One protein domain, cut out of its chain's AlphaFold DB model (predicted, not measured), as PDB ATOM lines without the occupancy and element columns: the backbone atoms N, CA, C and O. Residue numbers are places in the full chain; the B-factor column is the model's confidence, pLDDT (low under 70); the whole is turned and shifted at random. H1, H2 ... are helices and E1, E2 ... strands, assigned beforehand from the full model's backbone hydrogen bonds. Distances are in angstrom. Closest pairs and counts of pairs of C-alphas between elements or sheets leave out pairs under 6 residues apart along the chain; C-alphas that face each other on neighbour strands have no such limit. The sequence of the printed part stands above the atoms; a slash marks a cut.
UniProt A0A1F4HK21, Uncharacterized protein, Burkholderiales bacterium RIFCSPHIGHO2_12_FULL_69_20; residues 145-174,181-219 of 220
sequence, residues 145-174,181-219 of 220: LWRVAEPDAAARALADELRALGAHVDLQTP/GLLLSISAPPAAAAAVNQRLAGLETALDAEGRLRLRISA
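Overview. This is residues 145 to 174 and 181 to 219 of the 220 residues of an uncharacterized protein of Burkholderiales bacterium RIFCSPHIGHO2_12_FULL_69_20 (UniProt A0A1F4HK21). A small twisted sheet of four strands has one long helix, H1, packed along one face, making two layers; a shorter helix, H2, sits near the last turns of H1 and only grazes the sheet. The 69 printed residues hold two named helices and four named strands in the order E1, H1, E2, E3, H2, E4, a mixed class. The mixed sheet runs E1, E4, E3, E2. The whole is compact, with a radius of gyration of the C-alphas of 11.0 A, and elongated, spanning 32 by 20 by 18 A.

Arrangement. Begin at edge strand E1, residues 145 to 147, parallel to E4, residues 212 to 218, at 36 degrees; N 146 and O 216 are within hydrogen-bond range at 2.8 A. Next comes H1, residues 151 to 164, on the sheet at a height over the sheet of 8.7 A. On the local plane it runs along the strands, at 8 degrees to E3, residues 182 to 187. At the other edge find E2, residues 168 to 172, antiparallel to E3 at 160 degrees, with N 170 and O 185 at 2.9 A. The closest C-alphas of H1 and E2 are those of Ala 159 and Val 169, 5.9 A apart. E1, H1 and E2 form a split strand-helix-strand unit, two strands of one sheet that are not neighbours, with a helix between them along the chain and E4 and E3 between them in the sheet; its crossover is right-handed. E4 is antiparallel to E3 at 163 degrees, with N 184 and O 215 at 2.8 A. H2, residues 193 to 201, is close to but not clearly touching H1: Leu 162 and Val 196 have the closest C-alphas, 6.5 A. In H1 and H2 every O i to N i+4 pair is within hydrogen-bond range.

Along the chain. Find C-alpha 145 at (35.253, 11.084, 35.254), where E1 begins. H1 starts at (45.488, 6.135, 34.690) and runs 19.9 A; E4 runs 19.8 A to C-alpha 218 at (40.974, 7.540, 31.768).

Size, cuts and confidence. The farthest C-alphas, of Ala 191 and Ala 219, are 32.6 A apart. Residues 175 to 180 are not printed, and C-alphas 174 and 181 are 7.2 A apart across the cut. Of the links printed whole, none is long. Mean pLDDT of the printed part is 87.3; residues 174 and 181 are under 70.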
ATOM      1  N   LEU A 145      34.130  11.275  36.177       86.00
ATOM      2  CA  LEU A 145      35.253  11.084  35.254       86.00
ATOM      3  C   LEU A 145      36.478  11.873  35.719       86.00
ATOM      4  O   LEU A 145      36.423  13.094  35.821       86.00
ATOM      5  N   TRP A 146      37.601  11.183  35.900       88.69
ATOM      6  CA  TRP A 146      38.900  11.780  36.188       88.69
ATOM      7  C   TRP A 146      39.897  11.449  35.073       88.69
ATOM      8  O   TRP A 146      40.173  10.282  34.795       88.69
ATOM      9  N   ARG A 147      40.420  12.481  34.400       87.19
ATOM     10  CA  ARG A 147      41.371  12.327  33.291       87.19
ATOM     11  C   ARG A 147      42.799  12.594  33.748       87.19
ATOM     12  O   ARG A 147      43.075  13.660  34.291       87.19
ATOM     13  N   VAL A 148      43.700  11.648  33.504       87.06
ATOM     14  CA  VAL A 148      45.110  11.701  33.932       87.06
ATOM     15  C   VAL A 148      46.008  10.989  32.926       87.06
ATOM     16  O   VAL A 148      45.591  10.014  32.312       87.06
ATOM     17  N   ALA A 149      47.248  11.454  32.767       84.44
ATOM     18  CA  ALA A 149      48.187  10.899  31.785       84.44
ATOM     19  C   ALA A 149      48.491   9.404  32.013       84.44
ATOM     20  O   ALA A 149      48.561   8.637  31.056       84.44
ATOM     21  N   GLU A 150      48.620   8.991  33.277       84.69
ATOM     22  CA  GLU A 150      48.907   7.610  33.676       84.69
ATOM     23  C   GLU A 150      47.770   7.057  34.554       84.69
ATOM     24  O   GLU A 150      47.856   7.102  35.786       84.69
ATOM     25  N   PRO A 151      46.679   6.546  33.951       83.44
ATOM     26  CA  PRO A 151      45.488   6.135  34.690       83.44
ATOM     27  C   PRO A 151      45.768   5.010  35.689       83.44
ATOM     28  O   PRO A 151      45.295   5.091  36.816       83.44
ATOM     29  N   ASP A 152      46.574   4.006  35.335       84.69
ATOM     30  CA  ASP A 152      46.926   2.893  36.229       84.69
ATOM     31  C   ASP A 152      47.713   3.321  37.468       84.69
ATOM     32  O   ASP A 152      47.405   2.890  38.583       84.69
ATOM     33  N   ALA A 153      48.732   4.162  37.287       85.06
ATOM     34  CA  ALA A 153      49.568   4.626  38.389       85.06
ATOM     35  C   ALA A 153      48.767   5.532  39.336       85.06
ATOM     36  O   ALA A 153      48.778   5.324  40.550       85.06
ATOM     37  N   ALA A 154      48.002   6.474  38.776       87.19
ATOM     38  CA  ALA A 154      47.149   7.381  39.538       87.19
ATOM     39  C   ALA A 154      46.030   6.639  40.290       87.19
ATOM     40  O   ALA A 154      45.768   6.931  41.457       87.19
ATOM     41  N   ALA A 155      45.410   5.645  39.650       88.06
ATOM     42  CA  ALA A 155      44.386   4.790  40.242       88.06
ATOM     43  C   ALA A 155      44.896   4.051  41.486       88.06
ATOM     44  O   ALA A 155      44.221   4.028  42.515       88.06
ATOM     45  N   ARG A 156      46.095   3.461  41.404       89.12
ATOM     46  CA  ARG A 156      46.710   2.733  42.523       89.12
ATOM     47  C   ARG A 156      47.103   3.671  43.657       89.12
ATOM     48  O   ARG A 156      46.740   3.398  44.796       89.12
ATOM     49  N   ALA A 157      47.747   4.794  43.339       92.38
ATOM     50  CA  ALA A 157      48.127   5.793  44.334       92.38
ATOM     51  C   ALA A 157      46.905   6.327  45.103       92.38
ATOM     52  O   ALA A 157      46.896   6.315  46.332       92.38
ATOM     53  N   LEU A 158      45.830   6.698  44.394       90.75
ATOM     54  CA  LEU A 158      44.586   7.137  45.026       90.75
ATOM     55  C   LEU A 158      43.946   6.022  45.864       90.75
ATOM     56  O   LEU A 158      43.469   6.280  46.967       90.75
ATOM     57  N   ALA A 159      43.931   4.782  45.370       90.75
ATOM     58  CA  ALA A 159      43.374   3.660  46.117       90.75
ATOM     59  C   ALA A 159      44.128   3.413  47.432       90.75
ATOM     60  O   ALA A 159      43.493   3.162  48.454       90.75
ATOM     61  N   ASP A 160      45.455   3.516  47.428       93.19
ATOM     62  CA  ASP A 160      46.275   3.319  48.623       93.19
ATOM     63  C   ASP A 160      46.092   4.456  49.636       93.19
ATOM     64  O   ASP A 160      45.912   4.191  50.827       93.19
ATOM     65  N   GLU A 161      46.021   5.707  49.173       93.56
ATOM     66  CA  GLU A 161      45.689   6.862  50.016       93.56
ATOM     67  C   GLU A 161      44.310   6.704  50.676       93.56
ATOM     68  O   GLU A 161      44.165   6.869  51.888       93.56
ATOM     69  N   LEU A 162      43.287   6.339  49.900       93.00
ATOM     70  CA  LEU A 162      41.926   6.173  50.407       93.00
ATOM     71  C   LEU A 162      41.805   4.987  51.376       93.00
ATOM     72  O   LEU A 162      41.099   5.090  52.380       93.00
ATOM     73  N   ARG A 163      42.531   3.889  51.136       91.50
ATOM     74  CA  ARG A 163      42.611   2.761  52.080       91.50
ATOM     75  C   ARG A 163      43.298   3.147  53.383       91.50
ATOM     76  O   ARG A 163      42.826   2.743  54.443       91.50
ATOM     77  N   ALA A 164      44.359   3.953  53.332       93.88
ATOM     78  CA  ALA A 164      45.023   4.467  54.531       93.88
ATOM     79  C   ALA A 164      44.089   5.347  55.384       93.88
ATOM     80  O   ALA A 164      44.190   5.350  56.609       93.88
ATOM     81  N   LEU A 165      43.138   6.034  54.745       91.69
ATOM     82  CA  LEU A 165      42.078   6.801  55.408       91.69
ATOM     83  C   LEU A 165      40.903   5.937  55.905       91.69
ATOM     84  O   LEU A 165      39.975   6.465  56.514       91.69
ATOM     85  N   GLY A 166      40.930   4.622  55.672       85.44
ATOM     86  CA  GLY A 166      39.906   3.681  56.127       85.44
ATOM     87  C   GLY A 166      38.750   3.457  55.148       85.44
ATOM     88  O   GLY A 166      37.725   2.908  55.549       85.44
ATOM     89  N   ALA A 167      38.885   3.864  53.881       90.31
ATOM     90  CA  ALA A 167      37.927   3.513  52.835       90.31
ATOM     91  C   ALA A 167      38.198   2.113  52.261       90.31
ATOM     92  O   ALA A 167      39.339   1.671  52.125       90.31
ATOM     93  N   HIS A 168      37.135   1.432  51.857       89.38
ATOM     94  CA  HIS A 168      37.207   0.253  51.012       89.38
ATOM     95  C   HIS A 168      37.255   0.683  49.541       89.38
ATOM     96  O   HIS A 168      36.418   1.473  49.101       89.38
ATOM     97  N   VAL A 169      38.244   0.190  48.791       90.38
ATOM     98  CA  VAL A 169      38.457   0.566  47.386       90.38
ATOM     99  C   VAL A 169      38.706  -0.670  46.535       90.38
ATOM    100  O   VAL A 169      39.740  -1.331  46.694       90.38
ATOM    101  N   ASP A 170      37.802  -0.902  45.588       89.88
ATOM    102  CA  ASP A 170      37.896  -1.950  44.579       89.88
ATOM    103  C   ASP A 170      38.292  -1.365  43.223       89.88
ATOM    104  O   ASP A 170      37.677  -0.416  42.727       89.88
ATOM    105  N   LEU A 171      39.321  -1.959  42.613       87.56
ATOM    106  CA  LEU A 171      39.812  -1.592  41.289       87.56
ATOM    107  C   LEU A 171      39.270  -2.580  40.257       87.56
ATOM    108  O   LEU A 171      39.557  -3.774  40.326       87.56
ATOM    109  N   GLN A 172      38.526  -2.088  39.274       85.38
ATOM    110  CA  GLN A 172      38.040  -2.891  38.160       85.38
ATOM    111  C   GLN A 172      38.676  -2.399  36.865       85.38
ATOM    112  O   GLN A 172      38.595  -1.222  36.516       85.38
ATOM    113  N   THR A 173      39.308  -3.319  36.137       77.94
ATOM    114  CA  THR A 173      39.735  -3.075  34.756       77.94
ATOM    115  C   THR A 173      38.599  -3.547  33.855       77.94
ATOM    116  O   THR A 173      38.392  -4.760  33.757       77.94
ATOM    117  N   PRO A 174      37.793  -2.647  33.264       66.00
ATOM    118  CA  PRO A 174      36.694  -3.080  32.417       66.00
ATOM    119  C   PRO A 174      37.226  -3.855  31.208       66.00
ATOM    120  O   PRO A 174      38.285  -3.540  30.662       66.00
ATOM    121  N   GLY A 181      39.160   2.728  30.406       69.44
ATOM    122  CA  GLY A 181      39.449   3.515  31.594       69.44
ATOM    123  C   GLY A 181      39.194   2.647  32.813       69.44
ATOM    124  O   GLY A 181      38.278   1.830  32.798       69.44
ATOM    125  N   LEU A 182      40.016   2.776  33.842       82.94
ATOM    126  CA  LEU A 182      39.871   2.016  35.079       82.94
ATOM    127  C   LEU A 182      38.657   2.516  35.853       82.94
ATOM    128  O   LEU A 182      38.371   3.712  35.859       82.94
ATOM    129  N   LEU A 183      37.946   1.615  36.523       86.44
ATOM    130  CA  LEU A 183      36.856   1.974  37.421       86.44
ATOM    131  C   LEU A 183      37.292   1.728  38.866       86.44
ATOM    132  O   LEU A 183      37.594   0.597  39.243       86.44
ATOM    133  N   LEU A 184      37.297   2.783  39.676       88.00
ATOM    134  CA  LEU A 184      37.404   2.698  41.130       88.00
ATOM    135  C   LEU A 184      36.006   2.720  41.735       88.00
ATOM    136  O   LEU A 184      35.244   3.663  41.519       88.00
ATOM    137  N   SER A 185      35.696   1.706  42.535       89.31
ATOM    138  CA  SER A 185      34.538   1.715  43.426       89.31
ATOM    139  C   SER A 185      35.016   1.988  44.844       89.31
ATOM    140  O   SER A 185      35.796   1.215  45.394       89.31
ATOM    141  N   ILE A 186      34.576   3.103  45.418       90.25
ATOM    142  CA  ILE A 186      34.982   3.585  46.738       90.25
ATOM    143  C   ILE A 186      33.775   3.483  47.669       90.25
ATOM    144  O   ILE A 186      32.676   3.909  47.313       90.25
ATOM    145  N   SER A 187      33.972   2.943  48.868       92.44
ATOM    146  CA  SER A 187      32.994   2.966  49.954       92.44
ATOM    147  C   SER A 187      33.703   3.306  51.257       92.44
ATOM    148  O   SER A 187      34.683   2.661  51.613       92.44
ATOM    149  N   ALA A 188      33.223   4.315  51.976       88.75
ATOM    150  CA  ALA A 188      33.798   4.713  53.252       88.75
ATOM    151  C   ALA A 188      32.790   4.512  54.394       88.75
ATOM    152  O   ALA A 188      31.621   4.879  54.254       88.75
ATOM    153  N   PRO A 189      33.219   3.978  55.552       88.56
ATOM    154  CA  PRO A 189      32.392   3.991  56.750       88.56
ATOM    155  C   PRO A 189      32.178   5.436  57.238       88.56
ATOM    156  O   PRO A 189      33.029   6.302  57.005       88.56
ATOM    157  N   PRO A 190      31.098   5.720  57.989       86.56
ATOM    158  CA  PRO A 190      30.751   7.084  58.409       86.56
ATOM    159  C   PRO A 190      31.847   7.768  59.242       86.56
ATOM    160  O   PRO A 190      31.995   8.984  59.177       86.56
ATOM    161  N   ALA A 191      32.660   6.996  59.972       87.31
ATOM    162  CA  ALA A 191      33.808   7.513  60.719       87.31
ATOM    163  C   ALA A 191      34.946   8.041  59.819       87.31
ATOM    164  O   ALA A 191      35.666   8.949  60.224       87.31
ATOM    165  N   ALA A 192      35.103   7.497  58.607       87.94
ATOM    166  CA  ALA A 192      36.141   7.874  57.641       87.94
ATOM    167  C   ALA A 192      35.633   8.829  56.544       87.94
ATOM    168  O   ALA A 192      36.432   9.477  55.867       87.94
ATOM    169  N   ALA A 193      34.310   8.947  56.372       87.44
ATOM    170  CA  ALA A 193      33.681   9.681  55.272       87.44
ATOM    171  C   ALA A 193      34.137  11.147  55.164       87.44
ATOM    172  O   ALA A 193      34.359  11.636  54.059       87.44
ATOM    173  N   ALA A 194      34.332  11.842  56.289       88.62
ATOM    174  CA  ALA A 194      34.789  13.234  56.286       88.62
ATOM    175  C   ALA A 194      36.218  13.384  55.730       88.62
ATOM    176  O   ALA A 194      36.459  14.238  54.877       88.62
ATOM    177  N   ALA A 195      37.146  12.527  56.165       90.12
ATOM    178  CA  ALA A 195      38.532  12.541  55.697       90.12
ATOM    179  C   ALA A 195      38.634  12.131  54.218       90.12
ATOM    180  O   ALA A 195      39.372  12.741  53.444       90.12
ATOM    181  N   VAL A 196      37.835  11.143  53.804       89.69
ATOM    182  CA  VAL A 196      37.742  10.708  52.405       89.69
ATOM    183  C   VAL A 196      37.177  11.820  51.518       89.69
ATOM    184  O   VAL A 196      37.779  12.134  50.495       89.69
ATOM    185  N   ASN A 197      36.089  12.484  51.920       90.81
ATOM    186  CA  ASN A 197      35.528  13.612  51.169       90.81
ATOM    187  C   ASN A 197      36.497  14.795  51.079       90.81
ATOM    188  O   ASN A 197      36.592  15.418  50.026       90.81
ATOM    189  N   GLN A 198      37.265  15.081  52.134       91.12
ATOM    190  CA  GLN A 198      38.312  16.103  52.077       91.12
ATOM    191  C   GLN A 198      39.380  15.756  51.031       91.12
ATOM    192  O   GLN A 198      39.839  16.635  50.301       91.12
ATOM    193  N   ARG A 199      39.758  14.476  50.923       91.88
ATOM    194  CA  ARG A 199      40.720  14.027  49.914       91.88
ATOM    195  C   ARG A 199      40.156  14.095  48.493       91.88
ATOM    196  O   ARG A 199      40.878  14.504  47.580       91.88
ATOM    197  N   LEU A 200      38.894  13.702  48.316       90.44
ATOM    198  CA  LEU A 200      38.183  13.705  47.032       90.44
ATOM    199  C   LEU A 200      37.823  15.117  46.546       90.44
ATOM    200  O   LEU A 200      37.727  15.327  45.338       90.44
ATOM    201  N   ALA A 201      37.722  16.100  47.447       86.25
ATOM    202  CA  ALA A 201      37.445  17.493  47.096       86.25
ATOM    203  C   ALA A 201      38.478  18.083  46.121       86.25
ATOM    204  O   ALA A 201      38.118  18.870  45.252       86.25
ATOM    205  N   GLY A 202      39.746  17.658  46.206       83.81
ATOM    206  CA  GLY A 202      40.789  18.055  45.249       83.81
ATOM    207  C   GLY A 202      40.596  17.495  43.832       83.81
ATOM    208  O   GLY A 202      41.263  17.942  42.908       83.81
ATOM    209  N   LEU A 203      39.699  16.521  43.667       85.50
ATOM    210  CA  LEU A 203      39.262  15.967  42.385       85.50
ATOM    211  C   LEU A 203      37.869  16.482  41.985       85.50
ATOM    212  O   LEU A 203      37.286  15.948  41.050       85.50
ATOM    213  N   GLU A 204      37.316  17.452  42.724       85.50
ATOM    214  CA  GLU A 204      35.947  17.969  42.556       85.50
ATOM    215  C   GLU A 204      34.870  16.873  42.633       85.50
ATOM    216  O   GLU A 204      33.801  16.963  42.033       85.50
ATOM    217  N   THR A 205      35.144  15.820  43.408       86.06
ATOM    218  CA  THR A 205      34.218  14.705  43.635       86.06
ATOM    219  C   THR A 205      33.935  14.537  45.122       86.06
ATOM    220  O   THR A 205      34.683  15.006  45.981       86.06
ATOM    221  N   ALA A 206      32.830  13.870  45.436       88.12
ATOM    222  CA  ALA A 206      32.447  13.535  46.798       88.12
ATOM    223  C   ALA A 206      31.752  12.174  46.813       88.12
ATOM    224  O   ALA A 206      31.223  11.727  45.794       88.12
ATOM    225  N   LEU A 207      31.757  11.524  47.973       87.12
ATOM    226  CA  LEU A 207      30.893  10.380  48.231       87.12
ATOM    227  C   LEU A 207      29.421  10.818  48.200       87.12
ATOM    228  O   LEU A 207      29.091  11.942  48.592       87.12
ATOM    229  N   ASP A 208      28.546   9.917  47.769       88.88
ATOM    230  CA  ASP A 208      27.096  10.065  47.864       88.88
ATOM    231  C   ASP A 208      26.603  10.036  49.327       88.88
ATOM    232  O   ASP A 208      27.381   9.920  50.284       88.88
ATOM    233  N   ALA A 209      25.288  10.168  49.517       80.50
ATOM    234  CA  ALA A 209      24.671  10.149  50.844       80.50
ATOM    235  C   ALA A 209      24.883   8.807  51.574       80.50
ATOM    236  O   ALA A 209      24.848   8.749  52.805       80.50
ATOM    237  N   GLU A 210      25.143   7.743  50.819       82.31
ATOM    238  CA  GLU A 210      25.406   6.385  51.272       82.31
ATOM    239  C   GLU A 210      26.900   6.117  51.538       82.31
ATOM    240  O   GLU A 210      27.265   5.010  51.951       82.31
ATOM    241  N   GLY A 211      27.773   7.111  51.340       85.12
ATOM    242  CA  GLY A 211      29.214   6.999  51.563       85.12
ATOM    243  C   GLY A 211      29.950   6.239  50.456       85.12
ATOM    244  O   GLY A 211      30.965   5.591  50.730       85.12
ATOM    245  N   ARG A 212      29.443   6.269  49.221       89.75
ATOM    246  CA  ARG A 212      29.976   5.546  48.060       89.75
ATOM    247  C   ARG A 212      30.296   6.489  46.899       89.75
ATOM    248  O   ARG A 212      29.736   7.568  46.771       89.75
ATOM    249  N   LEU A 213      31.229   6.084  46.042       87.75
ATOM    250  CA  LEU A 213      31.558   6.791  44.803       87.75
ATOM    251  C   LEU A 213      32.062   5.801  43.753       87.75
ATOM    252  O   LEU A 213      32.847   4.901  44.056       87.75
ATOM    253  N   ARG A 214      31.647   5.998  42.499       87.88
ATOM    254  CA  ARG A 214      32.229   5.335  41.328       87.88
ATOM    255  C   ARG A 214      33.020   6.353  40.522       87.88
ATOM    256  O   ARG A 214      32.447   7.303  39.997       87.88
ATOM    257  N   LEU A 215      34.328   6.143  40.427       87.94
ATOM    258  CA  LEU A 215      35.248   7.029  39.726       87.94
ATOM    259  C   LEU A 215      35.842   6.303  38.524       87.94
ATOM    260  O   LEU A 215      36.524   5.289  38.669       87.94
ATOM    261  N   ARG A 216      35.594   6.824  37.330       88.06
ATOM    262  CA  ARG A 216      36.205   6.355  36.092       88.06
ATOM    263  C   ARG A 216      37.464   7.162  35.819       88.06
ATOM    264  O   ARG A 216      37.404   8.382  35.724       88.06
ATOM    265  N   ILE A 217      38.581   6.471  35.650       87.81
ATOM    266  CA  ILE A 217      39.895   7.059  35.414       87.81
ATOM    267  C   ILE A 217      40.325   6.723  33.991       87.81
ATOM    268  O   ILE A 217      40.438   5.549  33.637       87.81
ATOM    269  N   SER A 218      40.555   7.733  33.160       86.38
ATOM    270  CA  SER A 218      40.974   7.540  31.768       86.38
ATOM    271  C   SER A 218      42.154   8.433  31.403       86.38
ATOM    272  O   SER A 218      42.386   9.460  32.037       86.38
ATOM    273  N   ALA A 219      42.871   8.055  30.345       83.12
ATOM    274  CA  ALA A 219      43.794   8.968  29.681       83.12
ATOM    275  C   ALA A 219      43.043  10.225  29.168       83.12
ATOM    276  O   ALA A 219      41.828  10.130  28.930       83.12
TER     277      ALA A 219